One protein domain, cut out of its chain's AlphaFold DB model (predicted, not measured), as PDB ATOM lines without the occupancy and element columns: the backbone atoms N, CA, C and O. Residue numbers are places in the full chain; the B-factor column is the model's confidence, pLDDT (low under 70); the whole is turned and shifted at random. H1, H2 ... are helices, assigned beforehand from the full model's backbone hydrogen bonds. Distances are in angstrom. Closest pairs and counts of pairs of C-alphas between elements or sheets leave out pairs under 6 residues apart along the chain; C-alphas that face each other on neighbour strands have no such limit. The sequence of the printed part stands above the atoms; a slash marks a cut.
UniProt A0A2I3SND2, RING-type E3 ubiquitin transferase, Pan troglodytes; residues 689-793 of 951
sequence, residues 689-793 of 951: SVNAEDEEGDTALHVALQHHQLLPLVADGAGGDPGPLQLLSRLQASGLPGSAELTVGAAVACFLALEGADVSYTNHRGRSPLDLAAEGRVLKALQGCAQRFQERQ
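This is residues 689 to 793 of the 951 residues of the protein "RING-type E3 ubiquitin transferase" of Pan troglodytes (UniProt A0A2I3SND2). H3 is in the middle, with H1 and H2 on opposite sides of it and the longest helix, H5, along a third side; the short H4 sits by H1. H1 and H5 run roughly along H3, H2 crosses it more steeply, and two long loops, residues 708 to 722 and 755 to 768, reach out to opposite ends of the longest axis. The printed part has 105 residues, with five named helices, H1 to H5, and no named strand; the class is all helix, though under half of the residues are in named elements. It is compact, with a radius of gyration of the C-alphas of 13.4 A and spans of 40 by 29 by 26 A.

H1, residues 700 to 707, touches H3, residues 744 to 754, at a shallow tilt of 16 degrees, opposite ways; their closest C-alphas, of Ala 704 and Gly 745, are 4.6 A apart. H2, residues 723 to 733, touches H3 at a steep tilt of 49 degrees, the same way, closest at the C-alphas of Leu 731 and Phe 751, 6.6 A. H4, residues 769 to 772, touches H1, closest at the C-alphas of His 702 and Pro 769, 5.2 A. H5, residues 776 to 793, touches H3 at a shallow tilt of 26 degrees, the same way, closest at the C-alphas of Leu 754 and Cys 785, 4.9 A. H3 is the hub, and the helix packing is only just mostly aligned, with 2 of 3 pairs at a shallow tilt. H4 and H5 are close but not clearly touching, and H2 and H5 are apart. Every O i to N i+4 pair is within hydrogen-bond range in H1, H2, H3 and H5; H4 is too short for such a pair.

H1 begins at C-alpha 700, (-22.634, -5.056, 33.643), and is 10.9 A long. H2 is 15.3 A, H3 15.4 A and H4 5.0 A long. H5, 26.1 A long, ends at C-alpha 793, (-7.869, -5.508, 49.408).

The C-alphas of Ala 718 and Gly 766 are the two farthest apart, 41.4 A. The printed part has no cut; the links H1 to H2 and H3 to H4 are long. Confidence is low, with pLDDT under 70, at residue 709 and residues 713 to 722 and 735 to 741.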
ATOM      1  N   SER A 689     -15.877   1.733  35.100       91.94
ATOM      2  CA  SER A 689     -16.677   1.440  36.287       91.94
ATOM      3  C   SER A 689     -17.490   0.158  36.089       91.94
ATOM      4  O   SER A 689     -18.522   0.148  35.415       91.94
ATOM      5  N   VAL A 690     -17.024  -0.932  36.703       93.75
ATOM      6  CA  VAL A 690     -17.691  -2.249  36.694       93.75
ATOM      7  C   VAL A 690     -19.071  -2.235  37.365       93.75
ATOM      8  O   VAL A 690     -19.917  -3.061  37.032       93.75
ATOM      9  N   ASN A 691     -19.300  -1.261  38.253       93.69
ATOM     10  CA  ASN A 691     -20.563  -1.003  38.952       93.69
ATOM     11  C   ASN A 691     -21.325   0.203  38.382       93.69
ATOM     12  O   ASN A 691     -22.190   0.755  39.053       93.69
ATOM     13  N   ALA A 692     -21.018   0.643  37.157       92.38
ATOM     14  CA  ALA A 692     -21.954   1.493  36.432       92.38
ATOM     15  C   ALA A 692     -23.252   0.713  36.163       92.38
ATOM     16  O   ALA A 692     -23.210  -0.485  35.888       92.38
ATOM     17  N   GLU A 693     -24.371   1.425  36.207       92.75
ATOM     18  CA  GLU A 693     -25.721   0.922  35.930       92.75
ATOM     19  C   GLU A 693     -26.212   1.397  34.549       92.75
ATOM     20  O   GLU A 693     -25.638   2.324  33.963       92.75
ATOM     21  N   ASP A 694     -27.323   0.852  34.065       92.88
ATOM     22  CA  ASP A 694     -28.110   1.382  32.944       92.88
ATOM     23  C   ASP A 694     -29.441   2.038  33.399       92.88
ATOM     24  O   ASP A 694     -29.561   2.499  34.535       92.88
ATOM     25  N   GLU A 695     -30.409   2.192  32.490       94.75
ATOM     26  CA  GLU A 695     -31.739   2.774  32.747       94.75
ATOM     27  C   GLU A 695     -32.613   1.865  33.640       94.75
ATOM     28  O   GLU A 695     -33.416   2.340  34.448       94.75
ATOM     29  N   GLU A 696     -32.399   0.552  33.575       91.44
ATOM     30  CA  GLU A 696     -33.052  -0.456  34.407       91.44
ATOM     31  C   GLU A 696     -32.356  -0.693  35.762       91.44
ATOM     32  O   GLU A 696     -32.844  -1.483  36.579       91.44
ATOM     33  N   GLY A 697     -31.254   0.015  36.037       91.69
ATOM     34  CA  GLY A 697     -30.432  -0.192  37.232       91.69
ATOM     35  C   GLY A 697     -29.643  -1.505  37.181       91.69
ATOM     36  O   GLY A 697     -29.096  -1.940  38.192       91.69
ATOM     37  N   ASP A 698     -29.611  -2.176  36.027       95.38
ATOM     38  CA  ASP A 698     -28.807  -3.372  35.828       95.38
ATOM     39  C   ASP A 698     -27.347  -2.934  35.626       95.38
ATOM     40  O   ASP A 698     -27.039  -2.060  34.818       95.38
ATOM     41  N   THR A 699     -26.424  -3.528  36.384       96.25
ATOM     42  CA  THR A 699     -24.978  -3.345  36.159       96.25
ATOM     43  C   THR A 699     -24.476  -4.315  35.093       96.25
ATOM     44  O   THR A 699     -25.120  -5.324  34.795       96.25
ATOM     45  N   ALA A 700     -23.266  -4.108  34.568       94.88
ATOM     46  CA  ALA A 700     -22.634  -5.056  33.643       94.88
ATOM     47  C   ALA A 700     -22.635  -6.516  34.165       94.88
ATOM     48  O   ALA A 700     -22.808  -7.456  33.389       94.88
ATOM     49  N   LEU A 701     -22.521  -6.714  35.483       94.81
ATOM     50  CA  LEU A 701     -22.619  -8.029  36.122       94.81
ATOM     51  C   LEU A 701     -24.034  -8.642  36.022       94.81
ATOM     52  O   LEU A 701     -24.165  -9.839  35.763       94.81
ATOM     53  N   HIS A 702     -25.089  -7.831  36.150       94.81
ATOM     54  CA  HIS A 702     -26.465  -8.268  35.896       94.81
ATOM     55  C   HIS A 702     -26.664  -8.662  34.425       94.81
ATOM     56  O   HIS A 702     -27.233  -9.714  34.140       94.81
ATOM     57  N   VAL A 703     -26.176  -7.845  33.484       93.50
ATOM     58  CA  VAL A 703     -26.335  -8.069  32.033       93.50
ATOM     59  C   VAL A 703     -25.686  -9.388  31.595       93.50
ATOM     60  O   VAL A 703     -26.310 -10.160  30.860       93.50
ATOM     61  N   ALA A 704     -24.483  -9.694  32.102       92.75
ATOM     62  CA  ALA A 704     -23.789 -10.963  31.849       92.75
ATOM     63  C   ALA A 704     -24.649 -12.180  32.235       92.75
ATOM     64  O   ALA A 704     -24.723 -13.166  31.494       92.75
ATOM     65  N   LEU A 705     -25.330 -12.086  33.381       90.44
ATOM     66  CA  LEU A 705     -26.200 -13.135  33.900       90.44
ATOM     67  C   LEU A 705     -27.590 -13.140  33.251       90.44
ATOM     68  O   LEU A 705     -28.188 -14.204  33.190       90.44
ATOM     69  N   GLN A 706     -28.117 -12.033  32.721       89.31
ATOM     70  CA  GLN A 706     -29.425 -12.049  32.044       89.31
ATOM     71  C   GLN A 706     -29.364 -12.639  30.627       89.31
ATOM     72  O   GLN A 706     -30.279 -13.363  30.239       89.31
ATOM     73  N   HIS A 707     -28.304 -12.374  29.855       78.81
ATOM     74  CA  HIS A 707     -28.290 -12.704  28.420       78.81
ATOM     75  C   HIS A 707     -27.526 -13.977  28.027       78.81
ATOM     76  O   HIS A 707     -27.801 -14.538  26.963       78.81
ATOM     77  N   HIS A 708     -26.556 -14.441  28.824       80.50
ATOM     78  CA  HIS A 708     -25.545 -15.399  28.339       80.50
ATOM     79  C   HIS A 708     -25.368 -16.657  29.205       80.50
ATOM     80  O   HIS A 708     -24.350 -17.344  29.086       80.50
ATOM     81  N   GLN A 709     -26.369 -17.009  30.025       68.88
ATOM     82  CA  GLN A 709     -26.331 -18.208  30.883       68.88
ATOM     83  C   GLN A 709     -26.154 -19.523  30.114       68.88
ATOM     84  O   GLN A 709     -25.587 -20.457  30.667       68.88
ATOM     85  N   LEU A 710     -26.626 -19.599  28.862       71.44
ATOM     86  CA  LEU A 710     -26.687 -20.832  28.061       71.44
ATOM     87  C   LEU A 710     -25.654 -20.902  26.919       71.44
ATOM     88  O   LEU A 710     -25.671 -21.856  26.147       71.44
ATOM     89  N   LEU A 711     -24.774 -19.904  26.771       74.19
ATOM     90  CA  LEU A 711     -23.748 -19.895  25.719       74.19
ATOM     91  C   LEU A 711     -22.477 -20.617  26.203       74.19
ATOM     92  O   LEU A 711     -21.863 -20.127  27.150       74.19
ATOM     93  N   PRO A 712     -22.031 -21.729  25.588       72.00
ATOM     94  CA  PRO A 712     -20.781 -22.385  25.978       72.00
ATOM     95  C   PRO A 712     -19.564 -21.488  25.710       72.00
ATOM     96  O   PRO A 712     -19.471 -20.871  24.648       72.00
ATOM     97  N   LEU A 713     -18.609 -21.435  26.644       67.62
ATOM     98  CA  LEU A 713     -17.351 -20.709  26.452       67.62
ATOM     99  C   LEU A 713     -16.368 -21.549  25.617       67.62
ATOM    100  O   LEU A 713     -15.479 -22.213  26.147       67.62
ATOM    101  N   VAL A 714     -16.548 -21.538  24.296       63.41
ATOM    102  CA  VAL A 714     -15.673 -22.258  23.357       63.41
ATOM    103  C   VAL A 714     -14.338 -21.520  23.207       63.41
ATOM    104  O   VAL A 714     -14.310 -20.327  22.914       63.41
ATOM    105  N   ALA A 715     -13.231 -22.241  23.390       56.50
ATOM    106  CA  ALA A 715     -11.865 -21.709  23.363       56.50
ATOM    107  C   ALA A 715     -11.057 -22.175  22.129       56.50
ATOM    108  O   ALA A 715      -9.840 -22.347  22.205       56.50
ATOM    109  N   ASP A 716     -11.728 -22.398  20.994       45.06
ATOM    110  CA  ASP A 716     -11.090 -22.864  19.758       45.06
ATOM    111  C   ASP A 716     -10.246 -21.764  19.096       45.06
ATOM    112  O   ASP A 716     -10.756 -20.757  18.602       45.06
ATOM    113  N   GLY A 717      -8.935 -22.004  19.001       46.81
ATOM    114  CA  GLY A 717      -7.951 -21.076  18.423       46.81
ATOM    115  C   GLY A 717      -8.087 -20.796  16.917       46.81
ATOM    116  O   GLY A 717      -7.242 -20.110  16.351       46.81
ATOM    117  N   ALA A 718      -9.135 -21.294  16.257       40.25
ATOM    118  CA  ALA A 718      -9.389 -21.096  14.829       40.25
ATOM    119  C   ALA A 718      -9.866 -19.670  14.464       40.25
ATOM    120  O   ALA A 718      -9.892 -19.324  13.284       40.25
ATOM    121  N   GLY A 719     -10.271 -18.858  15.452       43.62
ATOM    122  CA  GLY A 719     -10.886 -17.537  15.245       43.62
ATOM    123  C   GLY A 719      -9.979 -16.311  15.434       43.62
ATOM    124  O   GLY A 719     -10.420 -15.199  15.167       43.62
ATOM    125  N   GLY A 720      -8.740 -16.476  15.906       51.56
ATOM    126  CA  GLY A 720      -7.764 -15.380  16.040       51.56
ATOM    127  C   GLY A 720      -7.976 -14.371  17.185       51.56
ATOM    128  O   GLY A 720      -7.059 -13.598  17.450       51.56
ATOM    129  N   ASP A 721      -9.109 -14.376  17.900       59.72
ATOM    130  CA  ASP A 721      -9.277 -13.586  19.133       59.72
ATOM    131  C   ASP A 721      -8.661 -14.326  20.343       59.72
ATOM    132  O   ASP A 721      -9.186 -15.365  20.750       59.72
ATOM    133  N   PRO A 722      -7.582 -13.815  20.973       66.44
ATOM    134  CA  PRO A 722      -7.037 -14.395  22.201       66.44
ATOM    135  C   PRO A 722      -7.928 -14.136  23.430       66.44
ATOM    136  O   PRO A 722      -7.634 -14.640  24.512       66.44
ATOM    137  N   GLY A 723      -8.995 -13.345  23.295       74.06
ATOM    138  CA  GLY A 723      -9.904 -12.913  24.350       74.06
ATOM    139  C   GLY A 723     -10.417 -14.005  25.293       74.06
ATOM    140  O   GLY A 723     -10.176 -13.900  26.498       74.06
ATOM    141  N   PRO A 724     -11.088 -15.063  24.798       77.88
ATOM    142  CA  PRO A 724     -11.585 -16.157  25.638       77.88
ATOM    143  C   PRO A 724     -10.479 -16.874  26.421       77.88
ATOM    144  O   PRO A 724     -10.648 -17.154  27.607       77.88
ATOM    145  N   LEU A 725      -9.318 -17.095  25.796       78.19
ATOM    146  CA  LEU A 725      -8.143 -17.688  26.445       78.19
ATOM    147  C   LEU A 725      -7.541 -16.744  27.500       78.19
ATOM    148  O   LEU A 725      -7.165 -17.187  28.584       78.19
ATOM    149  N   GLN A 726      -7.504 -15.439  27.222       78.75
ATOM    150  CA  GLN A 726      -7.042 -14.404  28.149       78.75
ATOM    151  C   GLN A 726      -7.963 -14.290  29.377       78.75
ATOM    152  O   GLN A 726      -7.464 -14.169  30.498       78.75
ATOM    153  N   LEU A 727      -9.287 -14.389  29.195       83.69
ATOM    154  CA  LEU A 727     -10.254 -14.441  30.294       83.69
ATOM    155  C   LEU A 727     -10.076 -15.721  31.126       83.69
ATOM    156  O   LEU A 727      -9.917 -15.645  32.344       83.69
ATOM    157  N   LEU A 728     -10.047 -16.890  30.474       80.75
ATOM    158  CA  LEU A 728      -9.857 -18.187  31.133       80.75
ATOM    159  C   LEU A 728      -8.557 -18.237  31.943       80.75
ATOM    160  O   LEU A 728      -8.578 -18.688  33.085       80.75
ATOM    161  N   SER A 729      -7.458 -17.712  31.400       81.50
ATOM    162  CA  SER A 729      -6.173 -17.628  32.098       81.50
ATOM    163  C   SER A 729      -6.255 -16.771  33.371       81.50
ATOM    164  O   SER A 729      -5.771 -17.198  34.419       81.50
ATOM    165  N   ARG A 730      -6.939 -15.614  33.342       81.75
ATOM    166  CA  ARG A 730      -7.160 -14.778  34.546       81.75
ATOM    167  C   ARG A 730      -8.051 -15.457  35.592       81.75
ATOM    168  O   ARG A 730      -7.792 -15.327  36.792       81.75
ATOM    169  N   LEU A 731      -9.074 -16.198  35.158       82.12
ATOM    170  CA  LEU A 731      -9.963 -16.972  36.036       82.12
ATOM    171  C   LEU A 731      -9.216 -18.145  36.702       82.12
ATOM    172  O   LEU A 731      -9.309 -18.324  37.916       82.12
ATOM    173  N   GLN A 732      -8.412 -18.888  35.933       80.62
ATOM    174  CA  GLN A 732      -7.550 -19.975  36.422       80.62
ATOM    175  C   GLN A 732      -6.480 -19.460  37.396       80.62
ATOM    176  O   GLN A 732      -6.345 -19.998  38.494       80.62
ATOM    177  N   ALA A 733      -5.778 -18.372  37.055       76.88
ATOM    178  CA  ALA A 733      -4.801 -17.722  37.936       76.88
ATOM    179  C   ALA A 733      -5.428 -17.166  39.230       76.88
ATOM    180  O   ALA A 733      -4.739 -16.988  40.231       76.88
ATOM    181  N   SER A 734      -6.743 -16.928  39.233       72.44
ATOM    182  CA  SER A 734      -7.516 -16.549  40.423       72.44
ATOM    183  C   SER A 734      -8.099 -17.750  41.186       72.44
ATOM    184  O   SER A 734      -8.889 -17.554  42.106       72.44
ATOM    185  N   GLY A 735      -7.719 -18.987  40.836       65.31
ATOM    186  CA  GLY A 735      -8.061 -20.204  41.577       65.31
ATOM    187  C   GLY A 735      -9.488 -20.718  41.359       65.31
ATOM    188  O   GLY A 735     -10.101 -21.228  42.302       65.31
ATOM    189  N   LEU A 736     -10.061 -20.533  40.167       67.06
ATOM    190  CA  LEU A 736     -11.328 -21.156  39.753       67.06
ATOM    191  C   LEU A 736     -11.070 -22.448  38.946       67.06
ATOM    192  O   LEU A 736     -10.038 -22.541  38.277       67.06
ATOM    193  N   PRO A 737     -11.980 -23.443  38.981       55.88
ATOM    194  CA  PRO A 737     -11.824 -24.687  38.225       55.88
ATOM    195  C   PRO A 737     -11.781 -24.443  36.707       55.88
ATOM    196  O   PRO A 737     -12.445 -23.555  36.173       55.88
ATOM    197  N   GLY A 738     -10.969 -25.237  36.006       52.25
ATOM    198  CA  GLY A 738     -10.598 -24.977  34.616       52.25
ATOM    199  C   GLY A 738     -11.683 -25.293  33.582       52.25
ATOM    200  O   GLY A 738     -11.993 -26.457  33.358       52.25
ATOM    201  N   SER A 739     -12.151 -24.243  32.896       52.06
ATOM    202  CA  SER A 739     -12.682 -24.172  31.513       52.06
ATOM    203  C   SER A 739     -13.824 -25.084  31.025       52.06
ATOM    204  O   SER A 739     -14.567 -24.640  30.159       52.06
ATOM    205  N   ALA A 740     -13.991 -26.317  31.503       50.72
ATOM    206  CA  ALA A 740     -14.769 -27.343  30.797       50.72
ATOM    207  C   ALA A 740     -16.300 -27.149  30.801       50.72
ATOM    208  O   ALA A 740     -16.977 -27.714  29.947       50.72
ATOM    209  N   GLU A 741     -16.855 -26.376  31.741       60.09
ATOM    210  CA  GLU A 741     -18.313 -26.306  31.944       60.09
ATOM    211  C   GLU A 741     -18.889 -24.894  32.179       60.09
ATOM    212  O   GLU A 741     -20.082 -24.764  32.479       60.09
ATOM    213  N   LEU A 742     -18.069 -23.839  32.136       71.00
ATOM    214  CA  LEU A 742     -18.542 -22.468  32.363       71.00
ATOM    215  C   LEU A 742     -19.143 -21.890  31.080       71.00
ATOM    216  O   LEU A 742     -18.554 -21.975  30.002       71.00
ATOM    217  N   THR A 743     -20.306 -21.258  31.204       85.06
ATOM    218  CA  THR A 743     -20.916 -20.501  30.108       85.06
ATOM    219  C   THR A 743     -20.359 -19.082  30.054       85.06
ATOM    220  O   THR A 743     -19.804 -18.577  31.031       85.06
ATOM    221  N   VAL A 744     -20.478 -18.427  28.897       84.31
ATOM    222  CA  VAL A 744     -19.901 -17.097  28.651       84.31
ATOM    223  C   VAL A 744     -20.394 -16.080  29.683       84.31
ATOM    224  O   VAL A 744     -19.582 -15.348  30.246       84.31
ATOM    225  N   GLY A 745     -21.695 -16.089  29.997       87.06
ATOM    226  CA  GLY A 745     -22.268 -15.234  31.038       87.06
ATOM    227  C   GLY A 745     -21.656 -15.494  32.414       87.06
ATOM    228  O   GLY A 745     -21.235 -14.553  33.078       87.06
ATOM    229  N   ALA A 746     -21.520 -16.763  32.814       88.19
ATOM    230  CA  ALA A 746     -20.922 -17.133  34.096       88.19
ATOM    231  C   ALA A 746     -19.435 -16.744  34.194       88.19
ATOM    232  O   ALA A 746     -19.001 -16.234  35.224       88.19
ATOM    233  N   ALA A 747     -18.654 -16.937  33.127       88.88
ATOM    234  CA  ALA A 747     -17.233 -16.596  33.100       88.88
ATOM    235  C   ALA A 747     -16.989 -15.077  33.126       88.88
ATOM    236  O   ALA A 747     -16.143 -14.604  33.887       88.88
ATOM    237  N   VAL A 748     -17.756 -14.307  32.344       91.25
ATOM    238  CA  VAL A 748     -17.715 -12.835  32.366       91.25
ATOM    239  C   VAL A 748     -18.169 -12.302  33.727       91.25
ATOM    240  O   VAL A 748     -17.510 -11.428  34.282       91.25
ATOM    241  N   ALA A 749     -19.227 -12.868  34.312       92.50
ATOM    242  CA  ALA A 749     -19.712 -12.486  35.635       92.50
ATOM    243  C   ALA A 749     -18.679 -12.771  36.747       92.50
ATOM    244  O   ALA A 749     -18.423 -11.906  37.584       92.50
ATOM    245  N   CYS A 750     -18.013 -13.933  36.722       90.38
ATOM    246  CA  CYS A 750     -16.926 -14.247  37.657       90.38
ATOM    247  C   CYS A 750     -15.728 -13.296  37.500       90.38
ATOM    248  O   CYS A 750     -15.154 -12.868  38.499       90.38
ATOM    249  N   PHE A 751     -15.365 -12.925  36.267       92.31
ATOM    250  CA  PHE A 751     -14.303 -11.945  36.026       92.31
ATOM    251  C   PHE A 751     -14.670 -10.558  36.567       92.31
ATOM    252  O   PHE A 751     -13.882  -9.970  37.300       92.31
ATOM    253  N   LEU A 752     -15.881 -10.064  36.287       93.50
ATOM    254  CA  LEU A 752     -16.351  -8.782  36.819       93.50
ATOM    255  C   LEU A 752     -16.358  -8.775  38.358       93.50
ATOM    256  O   LEU A 752     -15.904  -7.804  38.956       93.50
ATOM    257  N   ALA A 753     -16.783  -9.864  39.008       92.38
ATOM    258  CA  ALA A 753     -16.740  -9.991  40.469       92.38
ATOM    259  C   ALA A 753     -15.302 -10.012  41.040       92.38
ATOM    260  O   ALA A 753     -15.059  -9.439  42.101       92.38
ATOM    261  N   LEU A 754     -14.326 -10.611  40.338       91.06
ATOM    262  CA  LEU A 754     -12.900 -10.567  40.717       91.06
ATOM    263  C   LEU A 754     -12.267  -9.172  40.574       91.06
ATOM    264  O   LEU A 754     -11.268  -8.897  41.238       91.06
ATOM    265  N   GLU A 755     -12.833  -8.321  39.716       92.25
ATOM    266  CA  GLU A 755     -12.413  -6.932  39.475       92.25
ATOM    267  C   GLU A 755     -13.289  -5.910  40.240       92.25
ATOM    268  O   GLU A 755     -13.179  -4.704  40.023       92.25
ATOM    269  N   GLY A 756     -14.137  -6.380  41.166       90.06
ATOM    270  CA  GLY A 756     -14.862  -5.540  42.124       90.06
ATOM    271  C   GLY A 756     -16.318  -5.215  41.800       90.06
ATOM    272  O   GLY A 756     -16.873  -4.286  42.392       90.06
ATOM    273  N   ALA A 757     -16.958  -5.949  40.887       94.06
ATOM    274  CA  ALA A 757     -18.396  -5.824  40.678       94.06
ATOM    275  C   ALA A 757     -19.191  -6.351  41.890       94.06
ATOM    276  O   ALA A 757     -18.930  -7.451  42.383       94.06
ATOM    277  N   ASP A 758     -20.167  -5.574  42.359       91.88
ATOM    278  CA  ASP A 758     -20.983  -5.912  43.525       91.88
ATOM    279  C   ASP A 758     -22.010  -7.000  43.176       91.88
ATOM    280  O   ASP A 758     -22.968  -6.781  42.434       91.88
ATOM    281  N   VAL A 759     -21.804  -8.191  43.741       94.00
ATOM    282  CA  VAL A 759     -22.691  -9.357  43.594       94.00
ATOM    283  C   VAL A 759     -24.020  -9.214  44.351       94.00
ATOM    284  O   VAL A 759     -24.926 -10.011  44.123       94.00
ATOM    285  N   SER A 760     -24.140  -8.230  45.245       92.75
ATOM    286  CA  SER A 760     -25.296  -8.002  46.121       92.75
ATOM    287  C   SER A 760     -26.155  -6.790  45.744       92.75
ATOM    288  O   SER A 760     -27.299  -6.711  46.193       92.75
ATOM    289  N   TYR A 761     -25.654  -5.883  44.896       92.19
ATOM    290  CA  TYR A 761     -26.408  -4.715  44.431       92.19
ATOM    291  C   TYR A 761     -27.703  -5.119  43.716       92.19
ATOM    292  O   TYR A 761     -27.677  -6.014  42.875       92.19
ATOM    293  N   THR A 762     -28.822  -4.451  44.002       93.81
ATOM    294  CA  THR A 762     -30.133  -4.754  43.400       93.81
ATOM    295  C   THR A 762     -30.556  -3.704  42.376       93.81
ATOM    296  O   THR A 762     -30.706  -2.535  42.729       93.81
ATOM    297  N   ASN A 763     -30.855  -4.137  41.149       92.38
ATOM    298  CA  ASN A 763     -31.442  -3.302  40.086       92.38
ATOM    299  C   ASN A 763     -32.818  -2.692  40.445       92.38
ATOM    300  O   ASN A 763     -33.448  -3.060  41.440       92.38
ATOM    301  N   HIS A 764     -33.375  -1.841  39.566       94.56
ATOM    302  CA  HIS A 764     -34.719  -1.253  39.738       94.56
ATOM    303  C   HIS A 764     -35.866  -2.291  39.769       94.56
ATOM    304  O   HIS A 764     -37.014  -1.939  40.044       94.56
ATOM    305  N   ARG A 765     -35.584  -3.574  39.497       92.25
ATOM    306  CA  ARG A 765     -36.528  -4.702  39.611       92.25
ATOM    307  C   ARG A 765     -36.384  -5.471  40.935       92.25
ATOM    308  O   ARG A 765     -37.060  -6.483  41.105       92.25
ATOM    309  N   GLY A 766     -35.523  -5.020  41.852       90.81
ATOM    310  CA  GLY A 766     -35.309  -5.632  43.166       90.81
ATOM    311  C   GLY A 766     -34.597  -6.987  43.127       90.81
ATOM    312  O   GLY A 766     -34.820  -7.805  44.014       90.81
ATOM    313  N   ARG A 767     -33.785  -7.254  42.094       92.94
ATOM    314  CA  ARG A 767     -33.025  -8.507  41.927       92.94
ATOM    315  C   ARG A 767     -31.534  -8.203  41.904       92.94
ATOM    316  O   ARG A 767     -31.129  -7.335  41.134       92.94
ATOM    317  N   SER A 768     -30.743  -8.940  42.674       94.06
ATOM    318  CA  SER A 768     -29.278  -8.896  42.638       94.06
ATOM    319  C   SER A 768     -28.690  -9.855  41.589       94.06
ATOM    320  O   SER A 768     -29.391 -10.750  41.099       94.06
ATOM    321  N   PRO A 769     -27.388  -9.758  41.261       92.56
ATOM    322  CA  PRO A 769     -26.683 -10.769  40.478       92.56
ATOM    323  C   PRO A 769     -26.784 -12.183  41.063       92.56
ATOM    324  O   PRO A 769     -26.879 -13.147  40.306       92.56
ATOM    325  N   LEU A 770     -26.804 -12.326  42.392       90.69
ATOM    326  CA  LEU A 770     -26.966 -13.630  43.043       90.69
ATOM    327  C   LEU A 770     -28.368 -14.221  42.809       90.69
ATOM    328  O   LEU A 770     -28.471 -15.422  42.580       90.69
ATOM    329  N   ASP A 771     -29.418 -13.393  42.760       90.31
ATOM    330  CA  ASP A 771     -30.785 -13.834  42.423       90.31
ATOM    331  C   ASP A 771     -30.934 -14.227  40.942       90.31
ATOM    332  O   ASP A 771     -31.809 -15.013  40.576       90.31
ATOM    333  N   LEU A 772     -30.078 -13.682  40.071       88.31
ATOM    334  CA  LEU A 772     -30.026 -14.017  38.645       88.31
ATOM    335  C   LEU A 772     -29.205 -15.287  38.358       88.31
ATOM    336  O   LEU A 772     -29.354 -15.878  37.286       88.31
ATOM    337  N   ALA A 773     -28.353 -15.728  39.288       86.00
ATOM    338  CA  ALA A 773     -27.481 -16.890  39.136       86.00
ATOM    339  C   ALA A 773     -28.245 -18.220  39.326       86.00
ATOM    340  O   ALA A 773     -28.088 -18.911  40.331       86.00
ATOM    341  N   ALA A 774     -29.044 -18.599  38.321       73.56
ATOM    342  CA  ALA A 774     -29.935 -19.767  38.341       73.56
ATOM    343  C   ALA A 774     -29.247 -21.115  38.659       73.56
ATOM    344  O   ALA A 774     -29.891 -22.045  39.143       73.56
ATOM    345  N   GLU A 775     -27.941 -21.233  38.409       79.50
ATOM    346  CA  GLU A 775     -27.152 -22.412  38.759       79.50
ATOM    347  C   GLU A 775     -26.371 -22.204  40.066       79.50
ATOM    348  O   GLU A 775     -25.461 -21.376  40.142       79.50
ATOM    349  N   GLY A 776     -26.613 -23.051  41.073       80.19
ATOM    350  CA  GLY A 776     -25.937 -22.966  42.378       80.19
ATOM    351  C   GLY A 776     -24.401 -23.081  42.338       80.19
ATOM    352  O   GLY A 776     -23.730 -22.655  43.278       80.19
ATOM    353  N   ARG A 777     -23.819 -23.614  41.251       81.88
ATOM    354  CA  ARG A 777     -22.361 -23.602  41.009       81.88
ATOM    355  C   ARG A 777     -21.849 -22.220  40.579       81.88
ATOM    356  O   ARG A 777     -20.786 -21.811  41.036       81.88
ATOM    357  N   VAL A 778     -22.623 -21.480  39.779       83.75
ATOM    358  CA  VAL A 778     -22.314 -20.098  39.371       83.75
ATOM    359  C   VAL A 778     -22.478 -19.160  40.565       83.75
ATOM    360  O   VAL A 778     -21.589 -18.356  40.823       83.75
ATOM    361  N   LEU A 779     -23.537 -19.334  41.362       86.81
ATOM    362  CA  LEU A 779     -23.751 -18.586  42.606       86.81
ATOM    363  C   LEU A 779     -22.555 -18.729  43.569       86.81
ATOM    364  O   LEU A 779     -21.997 -17.726  44.015       86.81
ATOM    365  N   LYS A 780     -22.085 -19.962  43.817       85.38
ATOM    366  CA  LYS A 780     -20.875 -20.217  44.625       85.38
ATOM    367  C   LYS A 780     -19.605 -19.620  44.012       85.38
ATOM    368  O   LYS A 780     -18.768 -19.100  44.745       85.38
ATOM    369  N   ALA A 781     -19.450 -19.683  42.688       86.44
ATOM    370  CA  ALA A 781     -18.301 -19.095  42.005       86.44
ATOM    371  C   ALA A 781     -18.270 -17.565  42.169       86.44
ATOM    372  O   ALA A 781     -17.225 -17.023  42.521       86.44
ATOM    373  N   LEU A 782     -19.409 -16.882  42.009       88.88
ATOM    374  CA  LEU A 782     -19.539 -15.433  42.201       88.88
ATOM    375  C   LEU A 782     -19.228 -15.006  43.640       88.88
ATOM    376  O   LEU A 782     -18.450 -14.075  43.840       88.88
ATOM    377  N   GLN A 783     -19.761 -15.722  44.636       89.25
ATOM    378  CA  GLN A 783     -19.446 -15.479  46.049       89.25
ATOM    379  C   GLN A 783     -17.944 -15.639  46.331       89.25
ATOM    380  O   GLN A 783     -17.334 -14.754  46.928       89.25
ATOM    381  N   GLY A 784     -17.319 -16.711  45.827       88.38
ATOM    382  CA  GLY A 784     -15.873 -16.920  45.947       88.38
ATOM    383  C   GLY A 784     -15.031 -15.867  45.212       88.38
ATOM    384  O   GLY A 784     -13.938 -15.535  45.667       88.38
ATOM    385  N   CYS A 785     -15.525 -15.303  44.106       89.69
ATOM    386  CA  CYS A 785     -14.866 -14.198  43.402       89.69
ATOM    387  C   CYS A 785     -14.914 -12.897  44.211       89.69
ATOM    388  O   CYS A 785     -13.875 -12.264  44.397       89.69
ATOM    389  N   ALA A 786     -16.088 -12.539  44.740       89.00
ATOM    390  CA  ALA A 786     -16.266 -11.350  45.571       89.00
ATOM    391  C   ALA A 786     -15.447 -11.429  46.874       89.00
ATOM    392  O   ALA A 786     -14.764 -10.468  47.228       89.00
ATOM    393  N   GLN A 787     -15.427 -12.594  47.536       88.06
ATOM    394  CA  GLN A 787     -14.570 -12.835  48.701       88.06
ATOM    395  C   GLN A 787     -13.084 -12.651  48.349       88.06
ATOM    396  O   GLN A 787     -12.376 -11.923  49.038       88.06
ATOM    397  N   ARG A 788     -12.607 -13.226  47.236       87.25
ATOM    398  CA  ARG A 788     -11.211 -13.065  46.789       87.25
ATOM    399  C   ARG A 788     -10.844 -11.619  46.451       87.25
ATOM    400  O   ARG A 788      -9.696 -11.225  46.645       87.25
ATOM    401  N   PHE A 789     -11.787 -10.814  45.962       86.88
ATOM    402  CA  PHE A 789     -11.578  -9.377  45.768       86.88
ATOM    403  C   PHE A 789     -11.434  -8.635  47.110       86.88
ATOM    404  O   PHE A 789     -10.527  -7.816  47.262       86.88
ATOM    405  N   GLN A 790     -12.256  -8.972  48.109       84.50
ATOM    406  CA  GLN A 790     -12.141  -8.436  49.473       84.50
ATOM    407  C   GLN A 790     -10.817  -8.852  50.141       84.50
ATOM    408  O   GLN A 790     -10.119  -8.006  50.696       84.50
ATOM    409  N   GLU A 791     -10.412 -10.119  50.020       85.56
ATOM    410  CA  GLU A 791      -9.128 -10.640  50.515       85.56
ATOM    411  C   GLU A 791      -7.926  -9.941  49.858       85.56
ATOM    412  O   GLU A 791      -6.968  -9.585  50.545       85.56
ATOM    413  N   ARG A 792      -7.990  -9.670  48.545       84.88
ATOM    414  CA  ARG A 792      -6.967  -8.894  47.816       84.88
ATOM    415  C   ARG A 792      -6.846  -7.451  48.316       84.88
ATOM    416  O   ARG A 792      -5.736  -6.925  48.312       84.88
ATOM    417  N   GLN A 793      -7.937  -6.821  48.756       77.25
ATOM    418  CA  GLN A 793      -7.869  -5.508  49.408       77.25
ATOM    419  C   GLN A 793      -7.338  -5.607  50.848       77.25
ATOM    420  O   GLN A 793      -6.491  -4.808  51.236       77.25
TER     421      GLN A 793